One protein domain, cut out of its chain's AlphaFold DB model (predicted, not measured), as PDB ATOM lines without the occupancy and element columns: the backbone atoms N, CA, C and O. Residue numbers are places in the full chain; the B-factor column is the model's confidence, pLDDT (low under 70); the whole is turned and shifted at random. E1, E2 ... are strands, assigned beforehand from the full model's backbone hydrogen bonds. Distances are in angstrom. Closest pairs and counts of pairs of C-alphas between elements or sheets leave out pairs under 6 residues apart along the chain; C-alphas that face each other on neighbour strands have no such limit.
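AT A GLANCE: This is residues 120 to 232 of the 329 residues of an uncharacterized protein of Methanobrevibacter sp (UniProt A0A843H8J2). The main picture is one strongly twisted sheet of seven strands, with the hairpin E6 and E7 at one edge and the hairpin E8 and E9 at the other. The small two-stranded hairpin E3 and E4 reaches away toward one end of the longest axis, and the long loop of residues 127 to 148 reaches toward the opposite end. The printed part has 113 residues, with no named helix and nine named strands, E1 to E9 in order along the chain; the class is all strand, though under half of the residues, 56, are in named elements. The large sheet's order is E6 - E7 - E1 - E2 - E5 - E8 - E9, all antiparallel. The whole is only just compact, close to loose, with a radius of gyration of the C-alphas of 15.9 A, and elongated, spanning 55 by 36 by 31 A.

IN THESE COORDINATES: Find C-alpha 121 at (-3.396, 5.620, -7.795); from there E1 runs 15.3 A to residue 126. Go on past the loop to E2, residues 149 to 156, 17.5 A long, which bends by 64 degrees at residue 152. Next come E3, residues 160 to 162, E4, residues 167 to 169, and E5, residues 178 to 181. E6 covers residues 187 to 194 in 21.5 A, and E7, the longest strand, begins at C-alpha 200 (9.663, -10.671, -21.194) and runs 27.1 A to residue 209. E8 takes residues 213 to 219, and E9 runs from residue 225 to C-alpha 231 at (-19.828, 4.272, -7.882).

HOW THE PARTS SIT: Start in the large sheet at the hairpin E1 and E2, where N 123 and O 155 are 2.8 A apart. On the other side of E1 look for E7, with N 124 and O 206 at 2.8 A. E6 is the edge strand beside E7, with N 189 and O 205 at 2.8 A. Return to E2 and find E5 beside its residues 149 to 152, with N 151 and O 179 at 3.0 A. E8 is the next strand, the antiparallel neighbour of E5, with N 217 of E8 and O 178 of E5 2.8 A apart. E9 is the other edge strand, the antiparallel neighbour of E8 and in a hairpin with it, with N 216 of E8 and O 230 of E9 2.8 A apart. E7 and E8 meet only through their link. In the second sheet, N 162 and O 167 of E3 and E4 are 2.8 A apart; E3 is apart from E1 and E2.

THE WHOLE: The C-alphas of Gly 136 and Glu 164, the two farthest apart, are separated by 55.1 A. The printed part has no cut, and the link from E1 to E2, 22 residues, is long. Mean pLDDT of the printed part is 76.9; look for values under 70 at residues 129 to 148, 223 and 225.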
ATOM      1  N   ASN A 120      -2.656   6.760  -3.732       87.62
ATOM      2  CA  ASN A 120      -4.018   6.954  -4.238       87.62
ATOM      3  C   ASN A 120      -4.157   6.821  -5.769       87.62
ATOM      4  O   ASN A 120      -5.064   7.410  -6.358       87.62
ATOM      5  N   TYR A 121      -3.266   6.060  -6.408       91.00
ATOM      6  CA  TYR A 121      -3.396   5.620  -7.795       91.00
ATOM      7  C   TYR A 121      -3.597   4.110  -7.854       91.00
ATOM      8  O   TYR A 121      -3.253   3.368  -6.931       91.00
ATOM      9  N   VAL A 122      -4.160   3.662  -8.965       93.12
ATOM     10  CA  VAL A 122      -4.277   2.258  -9.327       93.12
ATOM     11  C   VAL A 122      -3.710   2.051 -10.720       93.12
ATOM     12  O   VAL A 122      -3.783   2.929 -11.580       93.12
ATOM     13  N   LEU A 123      -3.141   0.875 -10.944       91.75
ATOM     14  CA  LEU A 123      -2.666   0.442 -12.243       91.75
ATOM     15  C   LEU A 123      -3.642  -0.574 -12.810       91.75
ATOM     16  O   LEU A 123      -3.890  -1.605 -12.192       91.75
ATOM     17  N   ILE A 124      -4.180  -0.299 -13.990       91.50
ATOM     18  CA  ILE A 124      -5.261  -1.080 -14.583       91.50
ATOM     19  C   ILE A 124      -4.771  -1.740 -15.867       91.50
ATOM     20  O   ILE A 124      -4.234  -1.084 -16.762       91.50
ATOM     21  N   LYS A 125      -5.005  -3.048 -15.981       90.44
ATOM     22  CA  LYS A 125      -4.885  -3.790 -17.235       90.44
ATOM     23  C   LYS A 125      -6.224  -3.720 -17.959       90.44
ATOM     24  O   LYS A 125      -7.222  -4.253 -17.480       90.44
ATOM     25  N   ARG A 126      -6.254  -3.024 -19.094       86.69
ATOM     26  CA  ARG A 126      -7.467  -2.853 -19.905       86.69
ATOM     27  C   ARG A 126      -7.961  -4.201 -20.426       86.69
ATOM     28  O   ARG A 126      -7.166  -5.000 -20.921       86.69
ATOM     29  N   ASP A 127      -9.270  -4.411 -20.358       81.19
ATOM     30  CA  ASP A 127      -9.898  -5.590 -20.943       81.19
ATOM     31  C   ASP A 127      -9.815  -5.525 -22.473       81.19
ATOM     32  O   ASP A 127      -9.810  -4.449 -23.083       81.19
ATOM     33  N   ALA A 128      -9.738  -6.688 -23.119       70.88
ATOM     34  CA  ALA A 128      -9.760  -6.750 -24.570       70.88
ATOM     35  C   ALA A 128     -11.094  -6.178 -25.073       70.88
ATOM     36  O   ALA A 128     -12.148  -6.763 -24.865       70.88
ATOM     37  N   THR A 129     -11.056  -5.018 -25.729       64.38
ATOM     38  CA  THR A 129     -12.251  -4.477 -26.380       64.38
ATOM     39  C   THR A 129     -12.464  -5.191 -27.702       64.38
ATOM     40  O   THR A 129     -11.516  -5.302 -28.491       64.38
ATOM     41  N   ASP A 130     -13.703  -5.593 -27.980       51.84
ATOM     42  CA  ASP A 130     -14.071  -6.149 -29.274       51.84
ATOM     43  C   ASP A 130     -13.690  -5.173 -30.391       51.84
ATOM     44  O   ASP A 130     -14.177  -4.045 -30.483       51.84
ATOM     45  N   LYS A 131     -12.784  -5.611 -31.269       52.22
ATOM     46  CA  LYS A 131     -12.399  -4.853 -32.470       52.22
ATOM     47  C   LYS A 131     -13.505  -4.851 -33.526       52.22
ATOM     48  O   LYS A 131     -13.357  -4.190 -34.551       52.22
ATOM     49  N   LYS A 132     -14.579  -5.613 -33.301       45.72
ATOM     50  CA  LYS A 132     -15.709  -5.783 -34.205       45.72
ATOM     51  C   LYS A 132     -17.017  -5.623 -33.447       45.72
ATOM     52  O   LYS A 132     -17.147  -6.126 -32.340       45.72
ATOM     53  N   THR A 133     -18.004  -4.981 -34.055       51.25
ATOM     54  CA  THR A 133     -19.384  -5.068 -33.565       51.25
ATOM     55  C   THR A 133     -19.894  -6.508 -33.696       51.25
ATOM     56  O   THR A 133     -19.353  -7.294 -34.477       51.25
ATOM     57  N   ALA A 134     -20.986  -6.855 -33.005       40.97
ATOM     58  CA  ALA A 134     -21.660  -8.150 -33.182       40.97
ATOM     59  C   ALA A 134     -22.069  -8.425 -34.651       40.97
ATOM     60  O   ALA A 134     -22.219  -9.575 -35.046       40.97
ATOM     61  N   GLY A 135     -22.187  -7.374 -35.477       39.22
ATOM     62  CA  GLY A 135     -22.419  -7.458 -36.923       39.22
ATOM     63  C   GLY A 135     -21.156  -7.628 -37.781       39.22
ATOM     64  O   GLY A 135     -21.239  -7.526 -39.000       39.22
ATOM     65  N   GLY A 136     -19.979  -7.842 -37.183       40.56
ATOM     66  CA  GLY A 136     -18.724  -8.107 -37.898       40.56
ATOM     67  C   GLY A 136     -17.996  -6.872 -38.445       40.56
ATOM     68  O   GLY A 136     -16.942  -7.023 -39.066       40.56
ATOM     69  N   ILE A 137     -18.507  -5.662 -38.196       41.28
ATOM     70  CA  ILE A 137     -17.899  -4.406 -38.657       41.28
ATOM     71  C   ILE A 137     -16.743  -4.037 -37.734       41.28
ATOM     72  O   ILE A 137     -16.930  -3.943 -36.522       41.28
ATOM     73  N   TYR A 138     -15.563  -3.790 -38.304       48.19
ATOM     74  CA  TYR A 138     -14.412  -3.316 -37.541       48.19
ATOM     75  C   TYR A 138     -14.644  -1.899 -37.013       48.19
ATOM     76  O   TYR A 138     -14.920  -0.977 -37.779       48.19
ATOM     77  N   ILE A 139     -14.491  -1.722 -35.702       48.16
ATOM     78  CA  ILE A 139     -14.555  -0.410 -35.057       48.16
ATOM     79  C   ILE A 139     -13.173   0.237 -35.204       48.16
ATOM     80  O   ILE A 139     -12.204  -0.206 -34.584       48.16
ATOM     81  N   LEU A 140     -13.073   1.267 -36.048       40.62
ATOM     82  CA  LEU A 140     -11.866   2.088 -36.178       40.62
ATOM     83  C   LEU A 140     -11.603   2.836 -34.860       40.62
ATOM     84  O   LEU A 140     -12.534   3.366 -34.255       40.62
ATOM     85  N   GLU A 141     -10.341   2.900 -34.420       46.00
ATOM     86  CA  GLU A 141      -9.954   3.466 -33.111       46.00
ATOM     87  C   GLU A 141     -10.422   4.916 -32.896       46.00
ATOM     88  O   GLU A 141     -10.710   5.289 -31.765       46.00
ATOM     89  N   MET A 142     -10.580   5.695 -33.973       37.59
ATOM     90  CA  MET A 142     -10.994   7.105 -33.940       37.59
ATOM     91  C   MET A 142     -12.492   7.325 -33.663       37.59
ATOM     92  O   MET A 142     -12.884   8.432 -33.323       37.59
ATOM     93  N   ASN A 143     -13.326   6.283 -33.780       39.47
ATOM     94  CA  ASN A 143     -14.775   6.362 -33.539       39.47
ATOM     95  C   ASN A 143     -15.178   5.869 -32.143       39.47
ATOM     96  O   ASN A 143     -16.358   5.643 -31.874       39.47
ATOM     97  N   LYS A 144     -14.209   5.679 -31.243       49.91
ATOM     98  CA  LYS A 144     -14.496   5.482 -29.826       49.91
ATOM     99  C   LYS A 144     -14.862   6.854 -29.251       49.91
ATOM    100  O   LYS A 144     -13.998   7.564 -28.749       49.91
ATOM    101  N   THR A 145     -16.141   7.229 -29.339       41.41
ATOM    102  CA  THR A 145     -16.759   8.198 -28.412       41.41
ATOM    103  C   THR A 145     -16.316   7.872 -26.987       41.41
ATOM    104  O   THR A 145     -15.974   6.719 -26.742       41.41
ATOM    105  N   ILE A 146     -16.277   8.870 -26.096       46.34
ATOM    106  CA  ILE A 146     -15.821   8.835 -24.689       46.34
ATOM    107  C   ILE A 146     -16.420   7.625 -23.946       46.34
ATOM    108  O   ILE A 146     -17.392   7.720 -23.208       46.34
ATOM    109  N   ASN A 147     -15.871   6.444 -24.199       52.59
ATOM    110  CA  ASN A 147     -16.420   5.179 -23.764       52.59
ATOM    111  C   ASN A 147     -15.558   4.783 -22.591       52.59
ATOM    112  O   ASN A 147     -14.353   4.561 -22.745       52.59
ATOM    113  N   ASN A 148     -16.189   4.724 -21.426       59.78
ATOM    114  CA  ASN A 148     -15.564   4.208 -20.228       59.78
ATOM    115  C   ASN A 148     -14.891   2.872 -20.556       59.78
ATOM    116  O   ASN A 148     -15.506   1.942 -21.086       59.78
ATOM    117  N   ILE A 149     -13.589   2.821 -20.312       74.00
ATOM    118  CA  ILE A 149     -12.779   1.636 -20.515       74.00
ATOM    119  C   ILE A 149     -13.000   0.746 -19.311       74.00
ATOM    120  O   ILE A 149     -12.859   1.196 -18.175       74.00
ATOM    121  N   THR A 150     -13.298  -0.523 -19.561       81.69
ATOM    122  CA  THR A 150     -13.248  -1.538 -18.519       81.69
ATOM    123  C   THR A 150     -11.851  -2.132 -18.429       81.69
ATOM    124  O   THR A 150     -11.131  -2.298 -19.423       81.69
ATOM    125  N   GLY A 151     -11.445  -2.457 -17.213       87.38
ATOM    126  CA  GLY A 151     -10.195  -3.147 -16.970       87.38
ATOM    127  C   GLY A 151     -10.179  -3.826 -15.619       87.38
ATOM    128  O   GLY A 151     -11.100  -3.701 -14.814       87.38
ATOM    129  N   THR A 152      -9.098  -4.554 -15.389       91.12
ATOM    130  CA  THR A 152      -8.823  -5.244 -14.134       91.12
ATOM    131  C   THR A 152      -7.690  -4.525 -13.425       91.12
ATOM    132  O   THR A 152      -6.644  -4.263 -14.026       91.12
ATOM    133  N   VAL A 153      -7.888  -4.189 -12.158       92.31
ATOM    134  CA  VAL A 153      -6.863  -3.554 -11.332       92.31
ATOM    135  C   VAL A 153      -5.730  -4.555 -11.132       92.31
ATOM    136  O   VAL A 153      -5.928  -5.644 -10.603       92.31
ATOM    137  N   TYR A 154      -4.540  -4.200 -11.596       92.12
ATOM    138  CA  TYR A 154      -3.332  -5.000 -11.447       92.12
ATOM    139  C   TYR A 154      -2.624  -4.684 -10.126       92.12
ATOM    140  O   TYR A 154      -2.248  -5.590  -9.389       92.12
ATOM    141  N   LEU A 155      -2.482  -3.396  -9.806       92.38
ATOM    142  CA  LEU A 155      -1.893  -2.918  -8.557       92.38
ATOM    143  C   LEU A 155      -2.683  -1.735  -8.017       92.38
ATOM    144  O   LEU A 155      -3.175  -0.908  -8.782       92.38
ATOM    145  N   SER A 156      -2.711  -1.622  -6.696       93.12
ATOM    146  CA  SER A 156      -3.229  -0.451  -6.000       93.12
ATOM    147  C   SER A 156      -2.116   0.169  -5.175       93.12
ATOM    148  O   SER A 156      -1.340  -0.538  -4.530       93.12
ATOM    149  N   GLY A 157      -2.029   1.495  -5.210       90.19
ATOM    150  CA  GLY A 157      -1.129   2.243  -4.351       90.19
ATOM    151  C   GLY A 157      -1.496   2.077  -2.872       90.19
ATOM    152  O   GLY A 157      -2.560   1.555  -2.533       90.19
ATOM    153  N   PRO A 158      -0.654   2.584  -1.960       88.12
ATOM    154  CA  PRO A 158      -0.845   2.437  -0.512       88.12
ATOM    155  C   PRO A 158      -2.079   3.185   0.034       88.12
ATOM    156  O   PRO A 158      -2.415   3.054   1.211       88.12
ATOM    157  N   GLY A 159      -2.758   3.961  -0.813       87.50
ATOM    158  CA  GLY A 159      -3.915   4.765  -0.446       87.50
ATOM    159  C   GLY A 159      -3.556   6.068   0.271       87.50
ATOM    160  O   GLY A 159      -2.430   6.270   0.741       87.50
ATOM    161  N   LYS A 160      -4.533   6.976   0.316       87.50
ATOM    162  CA  LYS A 160      -4.351   8.337   0.816       87.50
ATOM    163  C   LYS A 160      -4.084   8.350   2.318       87.50
ATOM    164  O   LYS A 160      -4.848   7.789   3.106       87.50
ATOM    165  N   TYR A 161      -3.044   9.052   2.741       86.56
ATOM    166  CA  TYR A 161      -2.761   9.238   4.153       86.56
ATOM    167  C   TYR A 161      -3.748  10.227   4.791       86.56
ATOM    168  O   TYR A 161      -3.833  11.397   4.408       86.56
ATOM    169  N   ASN A 162      -4.495   9.762   5.792       88.38
ATOM    170  CA  ASN A 162      -5.368  10.596   6.602       88.38
ATOM    171  C   ASN A 162      -4.613  11.041   7.863       88.38
ATOM    172  O   ASN A 162      -4.399  10.258   8.789       88.38
ATOM    173  N   ALA A 163      -4.234  12.319   7.888       86.19
ATOM    174  CA  ALA A 163      -3.488  12.908   8.995       86.19
ATOM    175  C   ALA A 163      -4.314  13.059  10.283       86.19
ATOM    176  O   ALA A 163      -3.737  12.989  11.360       86.19
ATOM    177  N   GLU A 164      -5.640  13.209  10.188       87.44
ATOM    178  CA  GLU A 164      -6.529  13.252  11.361       87.44
ATOM    179  C   GLU A 164      -6.557  11.904  12.080       87.44
ATOM    180  O   GLU A 164      -6.536  11.845  13.307       87.44
ATOM    181  N   LEU A 165      -6.559  10.815  11.311       87.25
ATOM    182  CA  LEU A 165      -6.583   9.453  11.840       87.25
ATOM    183  C   LEU A 165      -5.185   8.862  12.061       87.25
ATOM    184  O   LEU A 165      -5.088   7.751  12.583       87.25
ATOM    185  N   ASN A 166      -4.121   9.566  11.643       86.38
ATOM    186  CA  ASN A 166      -2.740   9.068  11.605       86.38
ATOM    187  C   ASN A 166      -2.645   7.679  10.927       86.38
ATOM    188  O   ASN A 166      -1.945   6.778  11.391       86.38
ATOM    189  N   LYS A 167      -3.428   7.468   9.859       89.44
ATOM    190  CA  LYS A 167      -3.588   6.170   9.182       89.44
ATOM    191  C   LYS A 167      -3.789   6.345   7.684       89.44
ATOM    192  O   LYS A 167      -4.374   7.328   7.235       89.44
ATOM    193  N   ARG A 168      -3.355   5.351   6.905       87.81
ATOM    194  CA  ARG A 168      -3.687   5.267   5.479       87.81
ATOM    195  C   ARG A 168      -5.121   4.793   5.295       87.81
ATOM    196  O   ARG A 168      -5.547   3.826   5.923       87.81
ATOM    197  N   VAL A 169      -5.837   5.480   4.416       89.94
ATOM    198  CA  VAL A 169      -7.097   5.011   3.854       89.94
ATOM    199  C   VAL A 169      -6.737   4.291   2.557       89.94
ATOM    200  O   VAL A 169      -6.226   4.952   1.653       89.94
ATOM    201  N   PRO A 170      -6.924   2.963   2.468       90.12
ATOM    202  CA  PRO A 170      -6.577   2.211   1.265       90.12
ATOM    203  C   PRO A 170      -7.381   2.715   0.062       90.12
ATOM    204  O   PRO A 170      -8.478   3.253   0.233       90.12
ATOM    205  N   CYS A 171      -6.844   2.524  -1.146       89.50
ATOM    206  CA  CYS A 171      -7.589   2.785  -2.379       89.50
ATOM    207  C   CYS A 171      -8.919   2.018  -2.371       89.50
ATOM    208  O   CYS A 171      -9.009   0.902  -1.852       89.50
ATOM    209  N   MET A 172      -9.954   2.605  -2.963       86.44
ATOM    210  CA  MET A 172     -11.251   1.958  -3.124       86.44
ATOM    211  C   MET A 172     -11.126   0.676  -3.951       86.44
ATOM    212  O   MET A 172     -11.701  -0.350  -3.591       86.44
ATOM    213  N   ALA A 173     -10.372   0.747  -5.046       90.12
ATOM    214  CA  ALA A 173     -10.083  -0.389  -5.902       90.12
ATOM    215  C   ALA A 173      -8.877  -1.185  -5.388       90.12
ATOM    216  O   ALA A 173      -7.831  -0.621  -5.055       90.12
ATOM    217  N   GLN A 174      -9.015  -2.507  -5.358       91.31
ATOM    218  CA  GLN A 174      -7.987  -3.455  -4.934       91.31
ATOM    219  C   GLN A 174      -7.536  -4.338  -6.109       91.31
ATOM    220  O   GLN A 174      -8.291  -4.500  -7.070       91.31
ATOM    221  N   PRO A 175      -6.327  -4.934  -6.062       92.94
ATOM    222  CA  PRO A 175      -5.872  -5.857  -7.098       92.94
ATOM    223  C   PRO A 175      -6.899  -6.965  -7.372       92.94
ATOM    224  O   PRO A 175      -7.387  -7.616  -6.450       92.94
ATOM    225  N   GLY A 176      -7.224  -7.172  -8.647       89.50
ATOM    226  CA  GLY A 176      -8.245  -8.108  -9.120       89.50
ATOM    227  C   GLY A 176      -9.639  -7.503  -9.312       89.50
ATOM    228  O   GLY A 176     -10.443  -8.096 -10.031       89.50
ATOM    229  N   ASP A 177      -9.933  -6.328  -8.746       88.19
ATOM    230  CA  ASP A 177     -11.225  -5.675  -8.959       88.19
ATOM    231  C   ASP A 177     -11.405  -5.270 -10.436       88.19
ATOM    232  O   ASP A 177     -10.469  -4.824 -11.112       88.19
ATOM    233  N   LYS A 178     -12.639  -5.386 -10.936       87.56
ATOM    234  CA  LYS A 178     -13.045  -4.842 -12.237       87.56
ATOM    235  C   LYS A 178     -13.491  -3.397 -12.072       87.56
ATOM    236  O   LYS A 178     -14.280  -3.084 -11.182       87.56
ATOM    237  N   VAL A 179     -13.015  -2.521 -12.945       87.81
ATOM    238  CA  VAL A 179     -13.282  -1.079 -12.870       87.81
ATOM    239  C   VAL A 179     -13.638  -0.504 -14.231       87.81
ATOM    240  O   VAL A 179     -13.185  -1.010 -15.258       87.81
ATOM    241  N   ALA A 180     -14.416   0.577 -14.219       83.31
ATOM    242  CA  ALA A 180     -14.646   1.433 -15.376       83.31
ATOM    243  C   ALA A 180     -14.029   2.822 -15.136       83.31
ATOM    244  O   ALA A 180     -14.214   3.411 -14.067       83.31
ATOM    245  N   PHE A 181     -13.289   3.334 -16.121       82.44
ATOM    246  CA  PHE A 181     -12.583   4.619 -16.034       82.44
ATOM    247  C   PHE A 181     -12.502   5.326 -17.395       82.44
ATOM    248  O   PHE A 181     -12.679   4.706 -18.446       82.44
ATOM    249  N   ILE A 182     -12.181   6.622 -17.387       75.19
ATOM    250  CA  ILE A 182     -12.003   7.412 -18.613       75.19
ATOM    251  C   ILE A 182     -10.535   7.417 -19.046       75.19
ATOM    252  O   ILE A 182      -9.654   7.779 -18.269       75.19
ATOM    253  N   GLU A 183     -10.278   7.124 -20.325       76.19
ATOM    254  CA  GLU A 183      -8.920   7.130 -20.899       76.19
ATOM    255  C   GLU A 183      -8.218   8.490 -20.758       76.19
ATOM    256  O   GLU A 183      -7.029   8.536 -20.475       76.19
ATOM    257  N   MET A 184      -8.950   9.601 -20.882       76.12
ATOM    258  CA  MET A 184      -8.408  10.964 -20.737       76.12
ATOM    259  C   MET A 184      -7.886  11.286 -19.329       76.12
ATOM    260  O   MET A 184      -7.089  12.206 -19.177       76.12
ATOM    261  N   GLN A 185      -8.351  10.571 -18.302       75.06
ATOM    262  CA  GLN A 185      -7.877  10.730 -16.921       75.06
ATOM    263  C   GLN A 185      -6.747   9.751 -16.584       75.06
ATOM    264  O   GLN A 185      -6.232   9.766 -15.467       75.06
ATOM    265  N   ALA A 186      -6.385   8.891 -17.537       82.38
ATOM    266  CA  ALA A 186      -5.427   7.826 -17.358       82.38
ATOM    267  C   ALA A 186      -4.105   8.142 -18.054       82.38
ATOM    268  O   ALA A 186      -4.060   8.667 -19.167       82.38
ATOM    269  N   ILE A 187      -3.014   7.734 -17.420       81.69
ATOM    270  CA  ILE A 187      -1.694   7.727 -18.030       81.69
ATOM    271  C   ILE A 187      -1.437   6.327 -18.578       81.69
ATOM    272  O   ILE A 187      -1.383   5.353 -17.828       81.69
ATOM    273  N   GLN A 188      -1.275   6.209 -19.896       81.75
ATOM    274  CA  GLN A 188      -0.953   4.925 -20.512       81.75
ATOM    275  C   GLN A 188       0.547   4.622 -20.393       81.75
ATOM    276  O   GLN A 188       1.400   5.414 -20.789       81.75
ATOM    277  N   LEU A 189       0.866   3.422 -19.921       78.12
ATOM    278  CA  LEU A 189       2.218   2.930 -19.681       78.12
ATOM    279  C   LEU A 189       2.412   1.608 -20.433       78.12
ATOM    280  O   LEU A 189       1.521   0.764 -20.416       78.12
ATOM    281  N   THR A 190       3.559   1.391 -21.089       78.62
ATOM    282  CA  THR A 190       3.890   0.076 -21.679       78.62
ATOM    283  C   THR A 190       5.091  -0.511 -20.967       78.62
ATOM    284  O   THR A 190       6.198  -0.033 -21.188       78.62
ATOM    285  N   ILE A 191       4.880  -1.545 -20.154       76.06
ATOM    286  CA  ILE A 191       5.843  -2.055 -19.176       76.06
ATOM    287  C   ILE A 191       6.292  -3.474 -19.544       76.06
ATOM    288  O   ILE A 191       5.442  -4.306 -19.873       76.06
ATOM    289  N   PRO A 192       7.608  -3.768 -19.532       74.31
ATOM    290  CA  PRO A 192       8.097  -5.125 -19.696       74.31
ATOM    291  C   PRO A 192       7.746  -5.946 -18.456       74.31
ATOM    292  O   PRO A 192       8.083  -5.592 -17.328       74.31
ATOM    293  N   MET A 193       7.047  -7.043 -18.695       76.94
ATOM    294  CA  MET A 193       6.518  -7.957 -17.698       76.94
ATOM    295  C   MET A 193       7.022  -9.356 -18.009       76.94
ATOM    296  O   MET A 193       7.005  -9.786 -19.164       76.94
ATOM    297  N   LYS A 194       7.438 -10.096 -16.985       79.38
ATOM    298  CA  LYS A 194       7.733 -11.520 -17.140       79.38
ATOM    299  C   LYS A 194       6.420 -12.311 -17.168       79.38
ATOM    300  O   LYS A 194       5.652 -12.250 -16.212       79.38
ATOM    301  N   ASN A 195       6.149 -13.030 -18.255       82.81
ATOM    302  CA  ASN A 195       4.967 -13.891 -18.360       82.81
ATOM    303  C   ASN A 195       5.150 -15.206 -17.570       82.81
ATOM    304  O   ASN A 195       6.230 -15.492 -17.050       82.81
ATOM    305  N   GLU A 196       4.109 -16.044 -17.518       82.62
ATOM    306  CA  GLU A 196       4.141 -17.353 -16.834       82.62
ATOM    307  C   GLU A 196       5.231 -18.302 -17.366       82.62
ATOM    308  O   GLU A 196       5.726 -19.158 -16.638       82.62
ATOM    309  N   LYS A 197       5.646 -18.133 -18.628       83.38
ATOM    310  CA  LYS A 197       6.725 -18.904 -19.267       83.38
ATOM    311  C   LYS A 197       8.116 -18.335 -18.986       83.38
ATOM    312  O   LYS A 197       9.117 -18.905 -19.408       83.38
ATOM    313  N   GLY A 198       8.190 -17.216 -18.273       80.06
ATOM    314  CA  GLY A 198       9.426 -16.526 -17.952       80.06
ATOM    315  C   GLY A 198       9.963 -15.609 -19.052       80.06
ATOM    316  O   GLY A 198      11.068 -15.092 -18.903       80.06
ATOM    317  N   GLU A 199       9.205 -15.388 -20.123       81.19
ATOM    318  CA  GLU A 199       9.568 -14.506 -21.231       81.19
ATOM    319  C   GLU A 199       9.178 -13.059 -20.904       81.19
ATOM    320  O   GLU A 199       8.143 -12.811 -20.283       81.19
ATOM    321  N   ILE A 200       9.985 -12.093 -21.347       76.12
ATOM    322  CA  ILE A 200       9.663 -10.671 -21.194       76.12
ATOM    323  C   ILE A 200       8.710 -10.250 -22.313       76.12
ATOM    324  O   ILE A 200       9.075 -10.240 -23.491       76.12
ATOM    325  N   VAL A 201       7.488  -9.881 -21.940       79.44
ATOM    326  CA  VAL A 201       6.453  -9.357 -22.834       79.44
ATOM    327  C   VAL A 201       6.133  -7.911 -22.477       79.44
ATOM    328  O   VAL A 201       6.187  -7.513 -21.317       79.44
ATOM    329  N   LYS A 202       5.795  -7.097 -23.477       77.69
ATOM    330  CA  LYS A 202       5.374  -5.711 -23.247       77.69
ATOM    331  C   LYS A 202       3.878  -5.681 -22.977       77.69
ATOM    332  O   LYS A 202       3.091  -5.978 -23.875       77.69
ATOM    333  N   GLU A 203       3.490  -5.283 -21.774       81.50
ATOM    334  CA  GLU A 203       2.087  -5.116 -21.406       81.50
ATOM    335  C   GLU A 203       1.713  -3.642 -21.301       81.50
ATOM    336  O   GLU A 203       2.520  -2.804 -20.904       81.50
ATOM    337  N   LYS A 204       0.476  -3.318 -21.683       83.69
ATOM    338  CA  LYS A 204      -0.068  -1.967 -21.562       83.69
ATOM    339  C   LYS A 204      -0.888  -1.856 -20.287       83.69
ATOM    340  O   LYS A 204      -1.787  -2.664 -20.058       83.69
ATOM    341  N   PHE A 205      -0.615  -0.809 -19.530       87.06
ATOM    342  CA  PHE A 205      -1.315  -0.454 -18.313       87.06
ATOM    343  C   PHE A 205      -1.804   0.986 -18.372       87.06
ATOM    344  O   PHE A 205      -1.295   1.803 -19.138       87.06
ATOM    345  N   TYR A 206      -2.785   1.278 -17.532       87.88
ATOM    346  CA  TYR A 206      -3.335   2.605 -17.329       87.88
ATOM    347  C   TYR A 206      -3.178   2.956 -15.855       87.88
ATOM    348  O   TYR A 206      -3.761   2.295 -15.000       87.88
ATOM    349  N   GLU A 207      -2.356   3.952 -15.554       87.44
ATOM    350  CA  GLU A 207      -2.273   4.534 -14.219       87.44
ATOM    351  C   GLU A 207      -3.389   5.570 -14.080       87.44
ATOM    352  O   GLU A 207      -3.481   6.516 -14.863       87.44
ATOM    353  N   VAL A 208      -4.266   5.357 -13.103       89.25
ATOM    354  CA  VAL A 208      -5.469   6.165 -12.891       89.25
ATOM    355  C   VAL A 208      -5.535   6.553 -11.419       89.25
ATOM    356  O   VAL A 208      -5.320   5.692 -10.563       89.25
ATOM    357  N   PRO A 209      -5.820   7.820 -11.077       89.19
ATOM    358  CA  PRO A 209      -6.091   8.172  -9.690       89.19
ATOM    359  C   PRO A 209      -7.326   7.402  -9.205       89.19
ATOM    360  O   PRO A 209      -8.307   7.292  -9.933       89.19
ATOM    361  N   ASP A 210      -7.329   6.923  -7.963       86.75
ATOM    362  CA  ASP A 210      -8.458   6.168  -7.389       86.75
ATOM    363  C   ASP A 210      -9.765   6.991  -7.417       86.75
ATOM    364  O   ASP A 210     -10.844   6.469  -7.670       86.75
ATOM    365  N   SER A 211      -9.666   8.323  -7.297       83.81
ATOM    366  CA  SER A 211     -10.790   9.262  -7.461       83.81
ATOM    367  C   SER A 211     -11.248   9.480  -8.912       83.81
ATOM    368  O   SER A 211     -12.269  10.125  -9.154       83.81
ATOM    369  N   GLY A 212     -10.450   9.036  -9.882       81.75
ATOM    370  CA  GLY A 212     -10.776   9.018 -11.310       81.75
ATOM    371  C   GLY A 212     -11.517   7.750 -11.736       81.75
ATOM    372  O   GLY A 212     -11.941   7.655 -12.884       81.75
ATOM    373  N   LEU A 213     -11.690   6.783 -10.829       83.31
ATOM    374  CA  LEU A 213     -12.541   5.625 -11.073       83.31
ATOM    375  C   LEU A 213     -14.003   6.053 -11.009       83.31
ATOM    376  O   LEU A 213     -14.445   6.658 -10.031       83.31
ATOM    377  N   ASP A 214     -14.755   5.724 -12.054       78.06
ATOM    378  CA  ASP A 214     -16.182   6.020 -12.103       78.06
ATOM    379  C   ASP A 214     -16.987   4.904 -11.431       78.06
ATOM    380  O   ASP A 214     -17.945   5.175 -10.702       78.06
ATOM    381  N   ILE A 215     -16.583   3.647 -11.657       80.25
ATOM    382  CA  ILE A 215     -17.288   2.466 -11.156       80.25
ATOM    383  C   ILE A 215     -16.323   1.372 -10.730       80.25
ATOM    384  O   ILE A 215     -15.392   1.023 -11.457       80.25
ATOM    385  N   LEU A 216     -16.644   0.760  -9.595       82.00
ATOM    386  CA  LEU A 216     -16.170  -0.546  -9.176       82.00
ATOM    387  C   LEU A 216     -17.249  -1.590  -9.484       82.00
ATOM    388  O   LEU A 216     -18.401  -1.442  -9.073       82.00
ATOM    389  N   LEU A 217     -16.891  -2.644 -10.204       82.06
ATOM    390  CA  LEU A 217     -17.808  -3.682 -10.674       82.06
ATOM    391  C   LEU A 217     -17.673  -4.937  -9.805       82.06
ATOM    392  O   LEU A 217     -16.591  -5.242  -9.302       82.06
ATOM    393  N   THR A 218     -18.768  -5.673  -9.620       74.75
ATOM    394  CA  THR A 218     -18.719  -7.011  -9.018       74.75
ATOM    395  C   THR A 218     -18.471  -8.055 -10.097       74.75
ATOM    396  O   THR A 218     -18.945  -7.928 -11.232       74.75
ATOM    397  N   THR A 219     -17.739  -9.105  -9.735       74.75
ATOM    398  CA  THR A 219     -17.497 -10.265 -10.591       74.75
ATOM    399  C   THR A 219     -18.036 -11.544  -9.969       74.75
ATOM    400  O   THR A 219     -18.158 -11.667  -8.748       74.75
ATOM    401  N   ASP A 220     -18.383 -12.508 -10.815       75.56
ATOM    402  CA  ASP A 220     -18.612 -13.883 -10.391       75.56
ATOM    403  C   ASP A 220     -17.278 -14.627 -10.160       75.56
ATOM    404  O   ASP A 220     -16.184 -14.074 -10.303       75.56
ATOM    405  N   LYS A 221     -17.362 -15.911  -9.788       74.19
ATOM    406  CA  LYS A 221     -16.181 -16.762  -9.547       74.19
ATOM    407  C   LYS A 221     -15.329 -16.995 -10.802       74.19
ATOM    408  O   LYS A 221     -14.189 -17.428 -10.675       74.19
ATOM    409  N   GLU A 222     -15.886 -16.742 -11.979       71.31
ATOM    410  CA  GLU A 222     -15.244 -16.915 -13.282       71.31
ATOM    411  C   GLU A 222     -14.635 -15.593 -13.788       71.31
ATOM    412  O   GLU A 222     -13.940 -15.577 -14.803       71.31
ATOM    413  N   GLY A 223     -14.835 -14.489 -13.056       66.94
ATOM    414  CA  GLY A 223     -14.327 -13.165 -13.398       66.94
ATOM    415  C   GLY A 223     -15.240 -12.372 -14.335       66.94
ATOM    416  O   GLY A 223     -14.849 -11.287 -14.778       66.94
ATOM    417  N   ASN A 224     -16.448 -12.866 -14.628       70.56
ATOM    418  CA  ASN A 224     -17.420 -12.143 -15.439       70.56
ATOM    419  C   ASN A 224     -18.106 -11.074 -14.593       70.56
ATOM    420  O   ASN A 224     -18.459 -11.304 -13.436       70.56
ATOM    421  N   MET A 225     -18.324  -9.899 -15.179       69.62
ATOM    422  CA  MET A 225     -19.009  -8.795 -14.509       69.62
ATOM    423  C   MET A 225     -20.481  -9.160 -14.279       69.62
ATOM    424  O   MET A 225     -21.194  -9.465 -15.233       69.62
ATOM    425  N   ASN A 226     -20.947  -9.109 -13.032       72.62
ATOM    426  CA  ASN A 226     -22.316  -9.492 -12.658       72.62
ATOM    427  C   ASN A 226     -23.098  -8.377 -11.946       72.62
ATOM    428  O   ASN A 226     -24.255  -8.577 -11.580       72.62
ATOM    429  N   GLY A 227     -22.481  -7.211 -11.761       74.31
ATOM    430  CA  GLY A 227     -23.105  -6.091 -11.078       74.31
ATOM    431  C   GLY A 227     -22.168  -4.907 -10.885       74.31
ATOM    432  O   GLY A 227     -21.004  -4.904 -11.300       74.31
ATOM    433  N   VAL A 228     -22.702  -3.893 -10.213       80.31
ATOM    434  CA  VAL A 228     -21.962  -2.722  -9.755       80.31
ATOM    435  C   VAL A 228     -21.733  -2.867  -8.252       80.31
ATOM    436  O   VAL A 228     -22.673  -3.098  -7.499       80.31
ATOM    437  N   LYS A 229     -20.479  -2.755  -7.815       84.19
ATOM    438  CA  LYS A 229     -20.087  -2.808  -6.399       84.19
ATOM    439  C   LYS A 229     -20.196  -1.436  -5.753       84.19
ATOM    440  O   LYS A 229     -20.631  -1.324  -4.613       84.19
ATOM    441  N   LYS A 230     -19.729  -0.409  -6.467       86.19
ATOM    442  CA  LYS A 230     -19.654   0.965  -5.975       86.19
ATOM    443  C   LYS A 230     -19.516   1.942  -7.136       86.19
ATOM    444  O   LYS A 230     -18.881   1.618  -8.136       86.19
ATOM    445  N   ILE A 231     -20.055   3.144  -6.974       86.44
ATOM    446  CA  ILE A 231     -19.828   4.272  -7.882       86.44
ATOM    447  C   ILE A 231     -19.105   5.409  -7.161       86.44
ATOM    448  O   ILE A 231     -19.011   5.427  -5.931       86.44
ATOM    449  N   LYS A 232     -18.569   6.341  -7.944       83.69
ATOM    450  CA  LYS A 232     -17.840   7.517  -7.464       83.69
ATOM    451  C   LYS A 232     -18.632   8.338  -6.434       83.69
ATOM    452  O   LYS A 232     -19.837   8.529  -6.577       83.69
TER     453      LYS A 232